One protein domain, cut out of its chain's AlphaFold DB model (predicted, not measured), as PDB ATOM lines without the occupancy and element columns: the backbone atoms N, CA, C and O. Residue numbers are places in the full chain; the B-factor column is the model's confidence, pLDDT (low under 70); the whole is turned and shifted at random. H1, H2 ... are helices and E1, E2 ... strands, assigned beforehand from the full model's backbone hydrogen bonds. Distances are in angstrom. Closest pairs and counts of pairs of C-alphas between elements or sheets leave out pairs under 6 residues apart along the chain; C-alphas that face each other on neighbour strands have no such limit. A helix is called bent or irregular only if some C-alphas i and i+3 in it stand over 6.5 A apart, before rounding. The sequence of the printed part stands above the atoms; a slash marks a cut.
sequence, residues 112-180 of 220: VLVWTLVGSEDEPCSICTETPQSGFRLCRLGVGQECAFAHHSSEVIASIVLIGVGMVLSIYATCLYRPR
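Overview. This is residues 112 to 180 of the 220 residues of the protein "Ferredoxin protein" of Symbiodinium microadriaticum (UniProt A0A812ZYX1). A two-stranded hairpin, E1 and E2, and a long helix, H3, reach away from a small middle where short helices H1 and H2 pack together; the hairpin's turn, residues 131 to 136, and residues 164 to 180 stick out. The printed part has 69 residues, ordered H1 E1 E2 H2 H3, class mixed, sheet antiparallel. It is extended, with radius of gyration of the C-alphas 19.4 A and spans of 67 by 32 by 13 A.

Arrangement. E1, residues 125 to 130, and E2, residues 137 to 142, form an antiparallel hairpin at 154 degrees; N 127 and O 140, 2.8 A apart, are within hydrogen-bond range. The closest C-alphas of E1 and H2, residues 145 to 151, are those of Cys 125 and Cys 147, 5.5 A apart. H1, residues 112 to 118, touches H2 at a steep tilt of 56 degrees, opposite ways; their closest C-alphas, Val 118 and Gln 145, are 5.7 A apart. H3, residues 153 to 176, touches H1 with residues 155 to 160 alone, at a steep tilt of 41 degrees, opposite ways; the closest C-alphas, Leu 113 and Ser 159, are 5.6 A apart. H3 is apart from E1 and E2. In H1 and H3 every O i to N i+4 pair is within hydrogen-bond range; in H2 1 of 3 is, and 1 of 4 O i to N i+3 pairs.

Along the chain. E1 is 16.2 A long, E2 15.3 A, H1 10.0 A from C-alpha 112 at (29.037, -41.028, 24.832), H2 10.5 A, and H3 33.4 A, ending at C-alpha 176 (50.667, -59.476, 28.359). H2 is only just irregular: C-alphas 146 and 149 are 6.6 A apart.

Size, cuts and confidence. The C-alphas farthest apart, Ser 134 and Arg 180, are 67.0 A apart. The printed part has no cut and no long link. The model's pLDDT is under 70 at residues 119 to 124, 144 to 146, 148 to 151 and 174 to 180.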
ATOM      1  N   VAL A 112      29.687 -41.697  23.695       85.06
ATOM      2  CA  VAL A 112      29.037 -41.028  24.832       85.06
ATOM      3  C   VAL A 112      29.763 -39.727  25.171       85.06
ATOM      4  O   VAL A 112      29.116 -38.695  25.314       85.06
ATOM      5  N   LEU A 113      31.100 -39.723  25.201       84.94
ATOM      6  CA  LEU A 113      31.872 -38.508  25.458       84.94
ATOM      7  C   LEU A 113      31.575 -37.414  24.421       84.94
ATOM      8  O   LEU A 113      31.314 -36.275  24.791       84.94
ATOM      9  N   VAL A 114      31.567 -37.749  23.130       85.75
ATOM     10  CA  VAL A 114      31.247 -36.787  22.065       85.75
ATOM     11  C   VAL A 114      29.810 -36.294  22.193       85.75
ATOM     12  O   VAL A 114      29.586 -35.092  22.123       85.75
ATOM     13  N   TRP A 115      28.852 -37.190  22.441       83.00
ATOM     14  CA  TRP A 115      27.451 -36.816  22.630       83.00
ATOM     15  C   TRP A 115      27.271 -35.845  23.801       83.00
ATOM     16  O   TRP A 115      26.635 -34.806  23.654       83.00
ATOM     17  N   THR A 116      27.895 -36.141  24.943       80.44
ATOM     18  CA  THR A 116      27.843 -35.270  26.128       80.44
ATOM     19  C   THR A 116      28.519 -33.921  25.887       80.44
ATOM     20  O   THR A 116      28.037 -32.912  26.383       80.44
ATOM     21  N   LEU A 117      29.598 -33.870  25.093       74.62
ATOM     22  CA  LEU A 117      30.328 -32.633  24.792       74.62
ATOM     23  C   LEU A 117      29.629 -31.732  23.772       74.62
ATOM     24  O   LEU A 117      29.834 -30.521  23.821       74.62
ATOM     25  N   VAL A 118      28.838 -32.291  22.851       73.50
ATOM     26  CA  VAL A 118      28.029 -31.489  21.916       73.50
ATOM     27  C   VAL A 118      27.000 -30.652  22.690       73.50
ATOM     28  O   VAL A 118      26.752 -29.510  22.310       73.50
ATOM     29  N   GLY A 119      26.518 -31.162  23.831       62.56
ATOM     30  CA  GLY A 119      25.572 -30.471  24.707       62.56
ATOM     31  C   GLY A 119      24.175 -30.356  24.086       62.56
ATOM     32  O   GLY A 119      24.013 -30.419  22.869       62.56
ATOM     33  N   SER A 120      23.145 -30.207  24.918       60.84
ATOM     34  CA  SER A 120      21.820 -29.801  24.442       60.84
ATOM     35  C   SER A 120      21.779 -28.274  24.308       60.84
ATOM     36  O   SER A 120      22.266 -27.546  25.175       60.84
ATOM     37  N   GLU A 121      21.213 -27.763  23.212       61.53
ATOM     38  CA  GLU A 121      20.991 -26.314  23.040       61.53
ATOM     39  C   GLU A 121      19.873 -25.786  23.960       61.53
ATOM     40  O   GLU A 121      19.737 -24.578  24.147       61.53
ATOM     41  N   ASP A 122      19.107 -26.694  24.566       63.75
ATOM     42  CA  ASP A 122      17.899 -26.385  25.330       63.75
ATOM     43  C   ASP A 122      18.169 -26.005  26.802       63.75
ATOM     44  O   ASP A 122      17.259 -25.529  27.484       63.75
ATOM     45  N   GLU A 123      19.400 -26.172  27.310       62.47
ATOM     46  CA  GLU A 123      19.746 -25.922  28.720       62.47
ATOM     47  C   GLU A 123      20.720 -24.735  28.893       62.47
ATOM     48  O   GLU A 123      21.933 -24.876  28.692       62.47
ATOM     49  N   PRO A 124      20.229 -23.538  29.285       67.19
ATOM     50  CA  PRO A 124      21.087 -22.393  29.571       67.19
ATOM     51  C   PRO A 124      21.766 -22.534  30.941       67.19
ATOM     52  O   PRO A 124      21.115 -22.824  31.943       67.19
ATOM     53  N   CYS A 125      23.065 -22.232  31.020       71.31
ATOM     54  CA  CYS A 125      23.813 -22.210  32.280       71.31
ATOM     55  C   CYS A 125      24.350 -20.811  32.598       71.31
ATOM     56  O   CYS A 125      24.727 -20.049  31.709       71.31
ATOM     57  N   SER A 126      24.431 -20.457  33.883       78.56
ATOM     58  CA  SER A 126      25.066 -19.210  34.324       78.56
ATOM     59  C   SER A 126      26.518 -19.456  34.730       78.56
ATOM     60  O   SER A 126      26.782 -20.125  35.729       78.56
ATOM     61  N   ILE A 127      27.464 -18.879  33.993       78.44
ATOM     62  CA  ILE A 127      28.894 -18.925  34.305       78.44
ATOM     63  C   ILE A 127      29.251 -17.627  35.022       78.44
ATOM     64  O   ILE A 127      29.269 -16.562  34.404       78.44
ATOM     65  N   CYS A 128      29.524 -17.715  36.324       80.56
ATOM     66  CA  CYS A 128      29.921 -16.572  37.139       80.56
ATOM     67  C   CYS A 128      31.427 -16.607  37.408       80.56
ATOM     68  O   CYS A 128      31.936 -17.573  37.974       80.56
ATOM     69  N   THR A 129      32.133 -15.545  37.032       79.88
ATOM     70  CA  THR A 129      33.544 -15.350  37.371       79.88
ATOM     71  C   THR A 129      33.670 -14.253  38.423       79.88
ATOM     72  O   THR A 129      33.099 -13.166  38.298       79.88
ATOM     73  N   GLU A 130      34.401 -14.546  39.501       77.94
ATOM     74  CA  GLU A 130      34.769 -13.533  40.489       77.94
ATOM     75  C   GLU A 130      36.057 -12.850  40.050       77.94
ATOM     76  O   GLU A 130      37.091 -13.495  39.868       77.94
ATOM     77  N   THR A 131      36.006 -11.532  39.898       75.38
ATOM     78  CA  THR A 131      37.210 -10.730  39.691       75.38
ATOM     79  C   THR A 131      37.785 -10.374  41.065       75.38
ATOM     80  O   THR A 131      37.163  -9.594  41.792       75.38
ATOM     81  N   PRO A 132      38.971 -10.891  41.449       71.38
ATOM     82  CA  PRO A 132      39.506 -10.715  42.803       71.38
ATOM     83  C   PRO A 132      39.864  -9.259  43.135       71.38
ATOM     84  O   PRO A 132      40.055  -8.926  44.298       71.38
ATOM     85  N   GLN A 133      39.952  -8.379  42.132       72.50
ATOM     86  CA  GLN A 133      40.363  -6.985  42.318       72.50
ATOM     87  C   GLN A 133      39.217  -6.012  42.616       72.50
ATOM     88  O   GLN A 133      39.472  -4.908  43.084       72.50
ATOM     89  N   SER A 134      37.967  -6.388  42.344       72.31
ATOM     90  CA  SER A 134      36.828  -5.463  42.407       72.31
ATOM     91  C   SER A 134      35.643  -5.989  43.216       72.31
ATOM     92  O   SER A 134      34.719  -5.230  43.485       72.31
ATOM     93  N   GLY A 135      35.648  -7.264  43.624       74.25
ATOM     94  CA  GLY A 135      34.593  -7.858  44.458       74.25
ATOM     95  C   GLY A 135      33.243  -8.051  43.755       74.25
ATOM     96  O   GLY A 135      32.314  -8.590  44.352       74.25
ATOM     97  N   PHE A 136      33.120  -7.655  42.486       77.50
ATOM     98  CA  PHE A 136      31.925  -7.889  41.681       77.50
ATOM     99  C   PHE A 136      31.993  -9.252  40.979       77.50
ATOM    100  O   PHE A 136      33.043  -9.657  40.465       77.50
ATOM    101  N   ARG A 137      30.846  -9.942  40.938       79.75
ATOM    102  CA  ARG A 137      30.633 -11.180  40.178       79.75
ATOM    103  C   ARG A 137      30.050 -10.826  38.813       79.75
ATOM    104  O   ARG A 137      28.950 -10.280  38.756       79.75
ATOM    105  N   LEU A 138      30.755 -11.145  37.730       80.94
ATOM    106  CA  LEU A 138      30.167 -11.106  36.391       80.94
ATOM    107  C   LEU A 138      29.603 -12.486  36.073       80.94
ATOM    108  O   LEU A 138      30.347 -13.462  36.023       80.94
ATOM    109  N   CYS A 139      28.292 -12.562  35.859       83.06
ATOM    110  CA  CYS A 139      27.631 -13.777  35.397       83.06
ATOM    111  C   CYS A 139      27.225 -13.604  33.932       83.06
ATOM    112  O   CYS A 139      26.546 -12.636  33.590       83.06
ATOM    113  N   ARG A 140      27.632 -14.543  33.074       82.19
ATOM    114  CA  ARG A 140      27.147 -14.656  31.692       82.19
ATOM    115  C   ARG A 140      26.278 -15.900  31.544       82.19
ATOM    116  O   ARG A 140      26.546 -16.911  32.189       82.19
ATOM    117  N   LEU A 141      25.262 -15.825  30.692       79.12
ATOM    118  CA  LEU A 141      24.500 -16.995  30.266       79.12
ATOM    119  C   LEU A 141      25.267 -17.668  29.122       79.12
ATOM    120  O   LEU A 141      25.528 -17.033  28.101       79.12
ATOM    121  N   GLY A 142      25.682 -18.911  29.336       73.56
ATOM    122  CA  GLY A 142      26.221 -19.798  28.311       73.56
ATOM    123  C   GLY A 142      25.129 -20.724  27.779       73.56
ATOM    124  O   GLY A 142      24.112 -20.937  28.443       73.56
ATOM    125  N   VAL A 143      25.350 -21.277  26.588       70.56
ATOM    126  CA  VAL A 143      24.493 -22.299  25.965       70.56
ATOM    127  C   VAL A 143      25.389 -23.355  25.312       70.56
ATOM    128  O   VAL A 143      26.511 -23.050  24.891       70.56
ATOM    129  N   GLY A 144      24.915 -24.600  25.235       69.25
ATOM    130  CA  GLY A 144      25.576 -25.680  24.500       69.25
ATOM    131  C   GLY A 144      26.868 -26.168  25.162       69.25
ATOM    132  O   GLY A 144      26.881 -26.532  26.340       69.25
ATOM    133  N   GLN A 145      27.973 -26.176  24.407       65.56
ATOM    134  CA  GLN A 145      29.253 -26.782  24.807       65.56
ATOM    135  C   GLN A 145      29.847 -26.197  26.103       65.56
ATOM    136  O   GLN A 145      30.526 -26.900  26.851       65.56
ATOM    137  N   GLU A 146      29.580 -24.922  26.402       67.25
ATOM    138  CA  GLU A 146      30.055 -24.287  27.639       67.25
ATOM    139  C   GLU A 146      29.296 -24.770  28.887       67.25
ATOM    140  O   GLU A 146      29.837 -24.732  29.993       67.25
ATOM    141  N   CYS A 147      28.066 -25.263  28.710       70.44
ATOM    142  CA  CYS A 147      27.195 -25.762  29.775       70.44
ATOM    143  C   CYS A 147      27.257 -27.279  29.939       70.44
ATOM    144  O   CYS A 147      27.059 -27.788  31.044       70.44
ATOM    145  N   ALA A 148      27.619 -27.987  28.865       65.06
ATOM    146  CA  ALA A 148      27.788 -29.434  28.839       65.06
ATOM    147  C   ALA A 148      28.648 -29.947  30.007       65.06
ATOM    148  O   ALA A 148      28.282 -30.896  30.695       65.06
ATOM    149  N   PHE A 149      29.766 -29.278  30.302       64.00
ATOM    150  CA  PHE A 149      30.676 -29.716  31.363       64.00
ATOM    151  C   PHE A 149      30.149 -29.444  32.779       64.00
ATOM    152  O   PHE A 149      30.505 -30.161  33.713       64.00
ATOM    153  N   ALA A 150      29.316 -28.415  32.952       66.69
ATOM    154  CA  ALA A 150      28.760 -28.051  34.252       66.69
ATOM    155  C   ALA A 150      27.635 -29.011  34.668       66.69
ATOM    156  O   ALA A 150      27.609 -29.456  35.816       66.69
ATOM    157  N   HIS A 151      26.752 -29.377  33.732       66.50
ATOM    158  CA  HIS A 151      25.635 -30.287  34.002       66.50
ATOM    159  C   HIS A 151      26.008 -31.768  33.881       66.50
ATOM    160  O   HIS A 151      25.594 -32.562  34.723       66.50
ATOM    161  N   HIS A 152      26.867 -32.138  32.927       73.12
ATOM    162  CA  HIS A 152      27.191 -33.539  32.629       73.12
ATOM    163  C   HIS A 152      28.588 -33.963  33.111       73.12
ATOM    164  O   HIS A 152      29.169 -34.920  32.597       73.12
ATOM    165  N   SER A 153      29.151 -33.290  34.124       76.25
ATOM    166  CA  SER A 153      30.490 -33.612  34.655       76.25
ATOM    167  C   SER A 153      30.645 -35.086  35.062       76.25
ATOM    168  O   SER A 153      31.673 -35.705  34.786       76.25
ATOM    169  N   SER A 154      29.614 -35.681  35.668       79.06
ATOM    170  CA  SER A 154      29.592 -37.097  36.053       79.06
ATOM    171  C   SER A 154      29.606 -38.037  34.843       79.06
ATOM    172  O   SER A 154      30.298 -39.055  34.870       79.06
ATOM    173  N   GLU A 155      28.900 -37.686  33.769       81.38
ATOM    174  CA  GLU A 155      28.825 -38.466  32.528       81.38
ATOM    175  C   GLU A 155      30.132 -38.390  31.735       81.38
ATOM    176  O   GLU A 155      30.602 -39.403  31.207       81.38
ATOM    177  N   VAL A 156      30.782 -37.222  31.728       82.50
ATOM    178  CA  VAL A 156      32.122 -37.038  31.154       82.50
ATOM    179  C   VAL A 156      33.143 -37.891  31.909       82.50
ATOM    180  O   VAL A 156      33.905 -38.639  31.292       82.50
ATOM    181  N   ILE A 157      33.135 -37.850  33.247       85.56
ATOM    182  CA  ILE A 157      34.032 -38.667  34.078       85.56
ATOM    183  C   ILE A 157      33.772 -40.161  33.844       85.56
ATOM    184  O   ILE A 157      34.720 -40.924  33.646       85.56
ATOM    185  N   ALA A 158      32.506 -40.588  33.815       84.81
ATOM    186  CA  ALA A 158      32.137 -41.974  33.547       84.81
ATOM    187  C   ALA A 158      32.620 -42.437  32.163       84.81
ATOM    188  O   ALA A 158      33.172 -43.531  32.037       84.81
ATOM    189  N   SER A 159      32.494 -41.587  31.143       85.00
ATOM    190  CA  SER A 159      32.972 -41.868  29.785       85.00
ATOM    191  C   SER A 159      34.492 -42.031  29.739       85.00
ATOM    192  O   SER A 159      34.995 -42.989  29.153       85.00
ATOM    193  N   ILE A 160      35.240 -41.163  30.427       88.12
ATOM    194  CA  ILE A 160      36.703 -41.269  30.543       88.12
ATOM    195  C   ILE A 160      37.104 -42.569  31.254       88.12
ATOM    196  O   ILE A 160      38.038 -43.245  30.819       88.12
ATOM    197  N   VAL A 161      36.392 -42.959  32.315       89.62
ATOM    198  CA  VAL A 161      36.647 -44.222  33.029       89.62
ATOM    199  C   VAL A 161      36.372 -45.428  32.128       89.62
ATOM    200  O   VAL A 161      37.192 -46.348  32.083       89.62
ATOM    201  N   LEU A 162      35.271 -45.422  31.369       88.69
ATOM    202  CA  LEU A 162      34.938 -46.483  30.410       88.69
ATOM    203  C   LEU A 162      36.017 -46.638  29.330       88.69
ATOM    204  O   LEU A 162      36.461 -47.758  29.059       88.69
ATOM    205  N   ILE A 163      36.499 -45.524  28.775       90.12
ATOM    206  CA  ILE A 163      37.628 -45.506  27.836       90.12
ATOM    207  C   ILE A 163      38.890 -46.052  28.529       90.12
ATOM    208  O   ILE A 163      39.580 -46.915  27.991       90.12
ATOM    209  N   GLY A 164      39.183 -45.630  29.759       88.88
ATOM    210  CA  GLY A 164      40.330 -46.124  30.524       88.88
ATOM    211  C   GLY A 164      40.321 -47.647  30.704       88.88
ATOM    212  O   GLY A 164      41.324 -48.316  30.439       88.88
ATOM    213  N   VAL A 165      39.175 -48.222  31.080       88.06
ATOM    214  CA  VAL A 165      39.001 -49.678  31.209       88.06
ATOM    215  C   VAL A 165      39.178 -50.375  29.856       88.06
ATOM    216  O   VAL A 165      39.891 -51.381  29.777       88.06
ATOM    217  N   GLY A 166      38.600 -49.825  28.785       85.00
ATOM    218  CA  GLY A 166      38.762 -50.337  27.422       85.00
ATOM    219  C   GLY A 166      40.227 -50.375  26.969       85.00
ATOM    220  O   GLY A 166      40.682 -51.387  26.421       85.00
ATOM    221  N   MET A 167      41.002 -49.326  27.266       85.38
ATOM    222  CA  MET A 167      42.439 -49.279  26.975       85.38
ATOM    223  C   MET A 167      43.214 -50.334  27.761       85.38
ATOM    224  O   MET A 167      44.007 -51.069  27.175       85.38
ATOM    225  N   VAL A 168      42.970 -50.455  29.069       85.31
ATOM    226  CA  VAL A 168      43.663 -51.436  29.918       85.31
ATOM    227  C   VAL A 168      43.383 -52.863  29.446       85.31
ATOM    228  O   VAL A 168      44.314 -53.663  29.338       85.31
ATOM    229  N   LEU A 169      42.133 -53.182  29.098       82.50
ATOM    230  CA  LEU A 169      41.758 -54.486  28.539       82.50
ATOM    231  C   LEU A 169      42.455 -54.755  27.200       82.50
ATOM    232  O   LEU A 169      42.983 -55.849  26.981       82.50
ATOM    233  N   SER A 170      42.515 -53.748  26.330       78.31
ATOM    234  CA  SER A 170      43.161 -53.851  25.020       78.31
ATOM    235  C   SER A 170      44.672 -54.066  25.151       78.31
ATOM    236  O   SER A 170      45.226 -54.954  24.499       78.31
ATOM    237  N   ILE A 171      45.340 -53.327  26.043       79.06
ATOM    238  CA  ILE A 171      46.775 -53.471  26.341       79.06
ATOM    239  C   ILE A 171      47.056 -54.832  26.987       79.06
ATOM    240  O   ILE A 171      48.008 -55.515  26.611       79.06
ATOM    241  N   TYR A 172      46.213 -55.281  27.919       75.94
ATOM    242  CA  TYR A 172      46.353 -56.596  28.543       75.94
ATOM    243  C   TYR A 172      46.274 -57.728  27.505       75.94
ATOM    244  O   TYR A 172      47.130 -58.618  27.479       75.94
ATOM    245  N   ALA A 173      45.297 -57.664  26.596       70.69
ATOM    246  CA  ALA A 173      45.104 -58.666  25.547       70.69
ATOM    247  C   ALA A 173      46.200 -58.641  24.457       70.69
ATOM    248  O   ALA A 173      46.496 -59.672  23.836       70.69
ATOM    249  N   THR A 174      46.815 -57.481  24.212       67.56
ATOM    250  CA  THR A 174      47.845 -57.306  23.173       67.56
ATOM    251  C   THR A 174      49.267 -57.546  23.684       67.56
ATOM    252  O   THR A 174      50.015 -58.271  23.021       67.56
ATOM    253  N   CYS A 175      49.630 -57.010  24.854       63.69
ATOM    254  CA  CYS A 175      50.997 -57.018  25.389       63.69
ATOM    255  C   CYS A 175      51.290 -58.187  26.342       63.69
ATOM    256  O   CYS A 175      52.313 -58.853  26.188       63.69
ATOM    257  N   LEU A 176      50.414 -58.465  27.314       56.97
ATOM    258  CA  LEU A 176      50.667 -59.476  28.359       56.97
ATOM    259  C   LEU A 176      50.363 -60.907  27.898       56.97
ATOM    260  O   LEU A 176      50.933 -61.862  28.420       56.97
ATOM    261  N   TYR A 177      49.515 -61.051  26.881       55.12
ATOM    262  CA  TYR A 177      49.164 -62.330  26.261       55.12
ATOM    263  C   TYR A 177      49.838 -62.527  24.895       55.12
ATOM    264  O   TYR A 177      49.275 -63.138  23.985       55.12
ATOM    265  N   ARG A 178      51.056 -61.995  24.715       48.38
ATOM    266  CA  ARG A 178      51.854 -62.287  23.522       48.38
ATOM    267  C   ARG A 178      52.366 -63.730  23.632       48.38
ATOM    268  O   ARG A 178      53.151 -64.022  24.535       48.38
ATOM    269  N   PRO A 179      51.939 -64.651  22.750       48.31
ATOM    270  CA  PRO A 179      52.499 -65.989  22.747       48.31
ATOM    271  C   PRO A 179      53.989 -65.857  22.412       48.31
ATOM    272  O   PRO A 179      54.350 -65.153  21.464       48.31
ATOM    273  N   ARG A 180      54.858 -66.464  23.232       48.72
ATOM    274  CA  ARG A 180      56.313 -66.524  23.002       48.72
ATOM    275  C   ARG A 180      56.539 -66.847  21.519       48.72
ATOM    276  O   ARG A 180      55.930 -67.788  21.018       48.72
TER     277      ARG A 180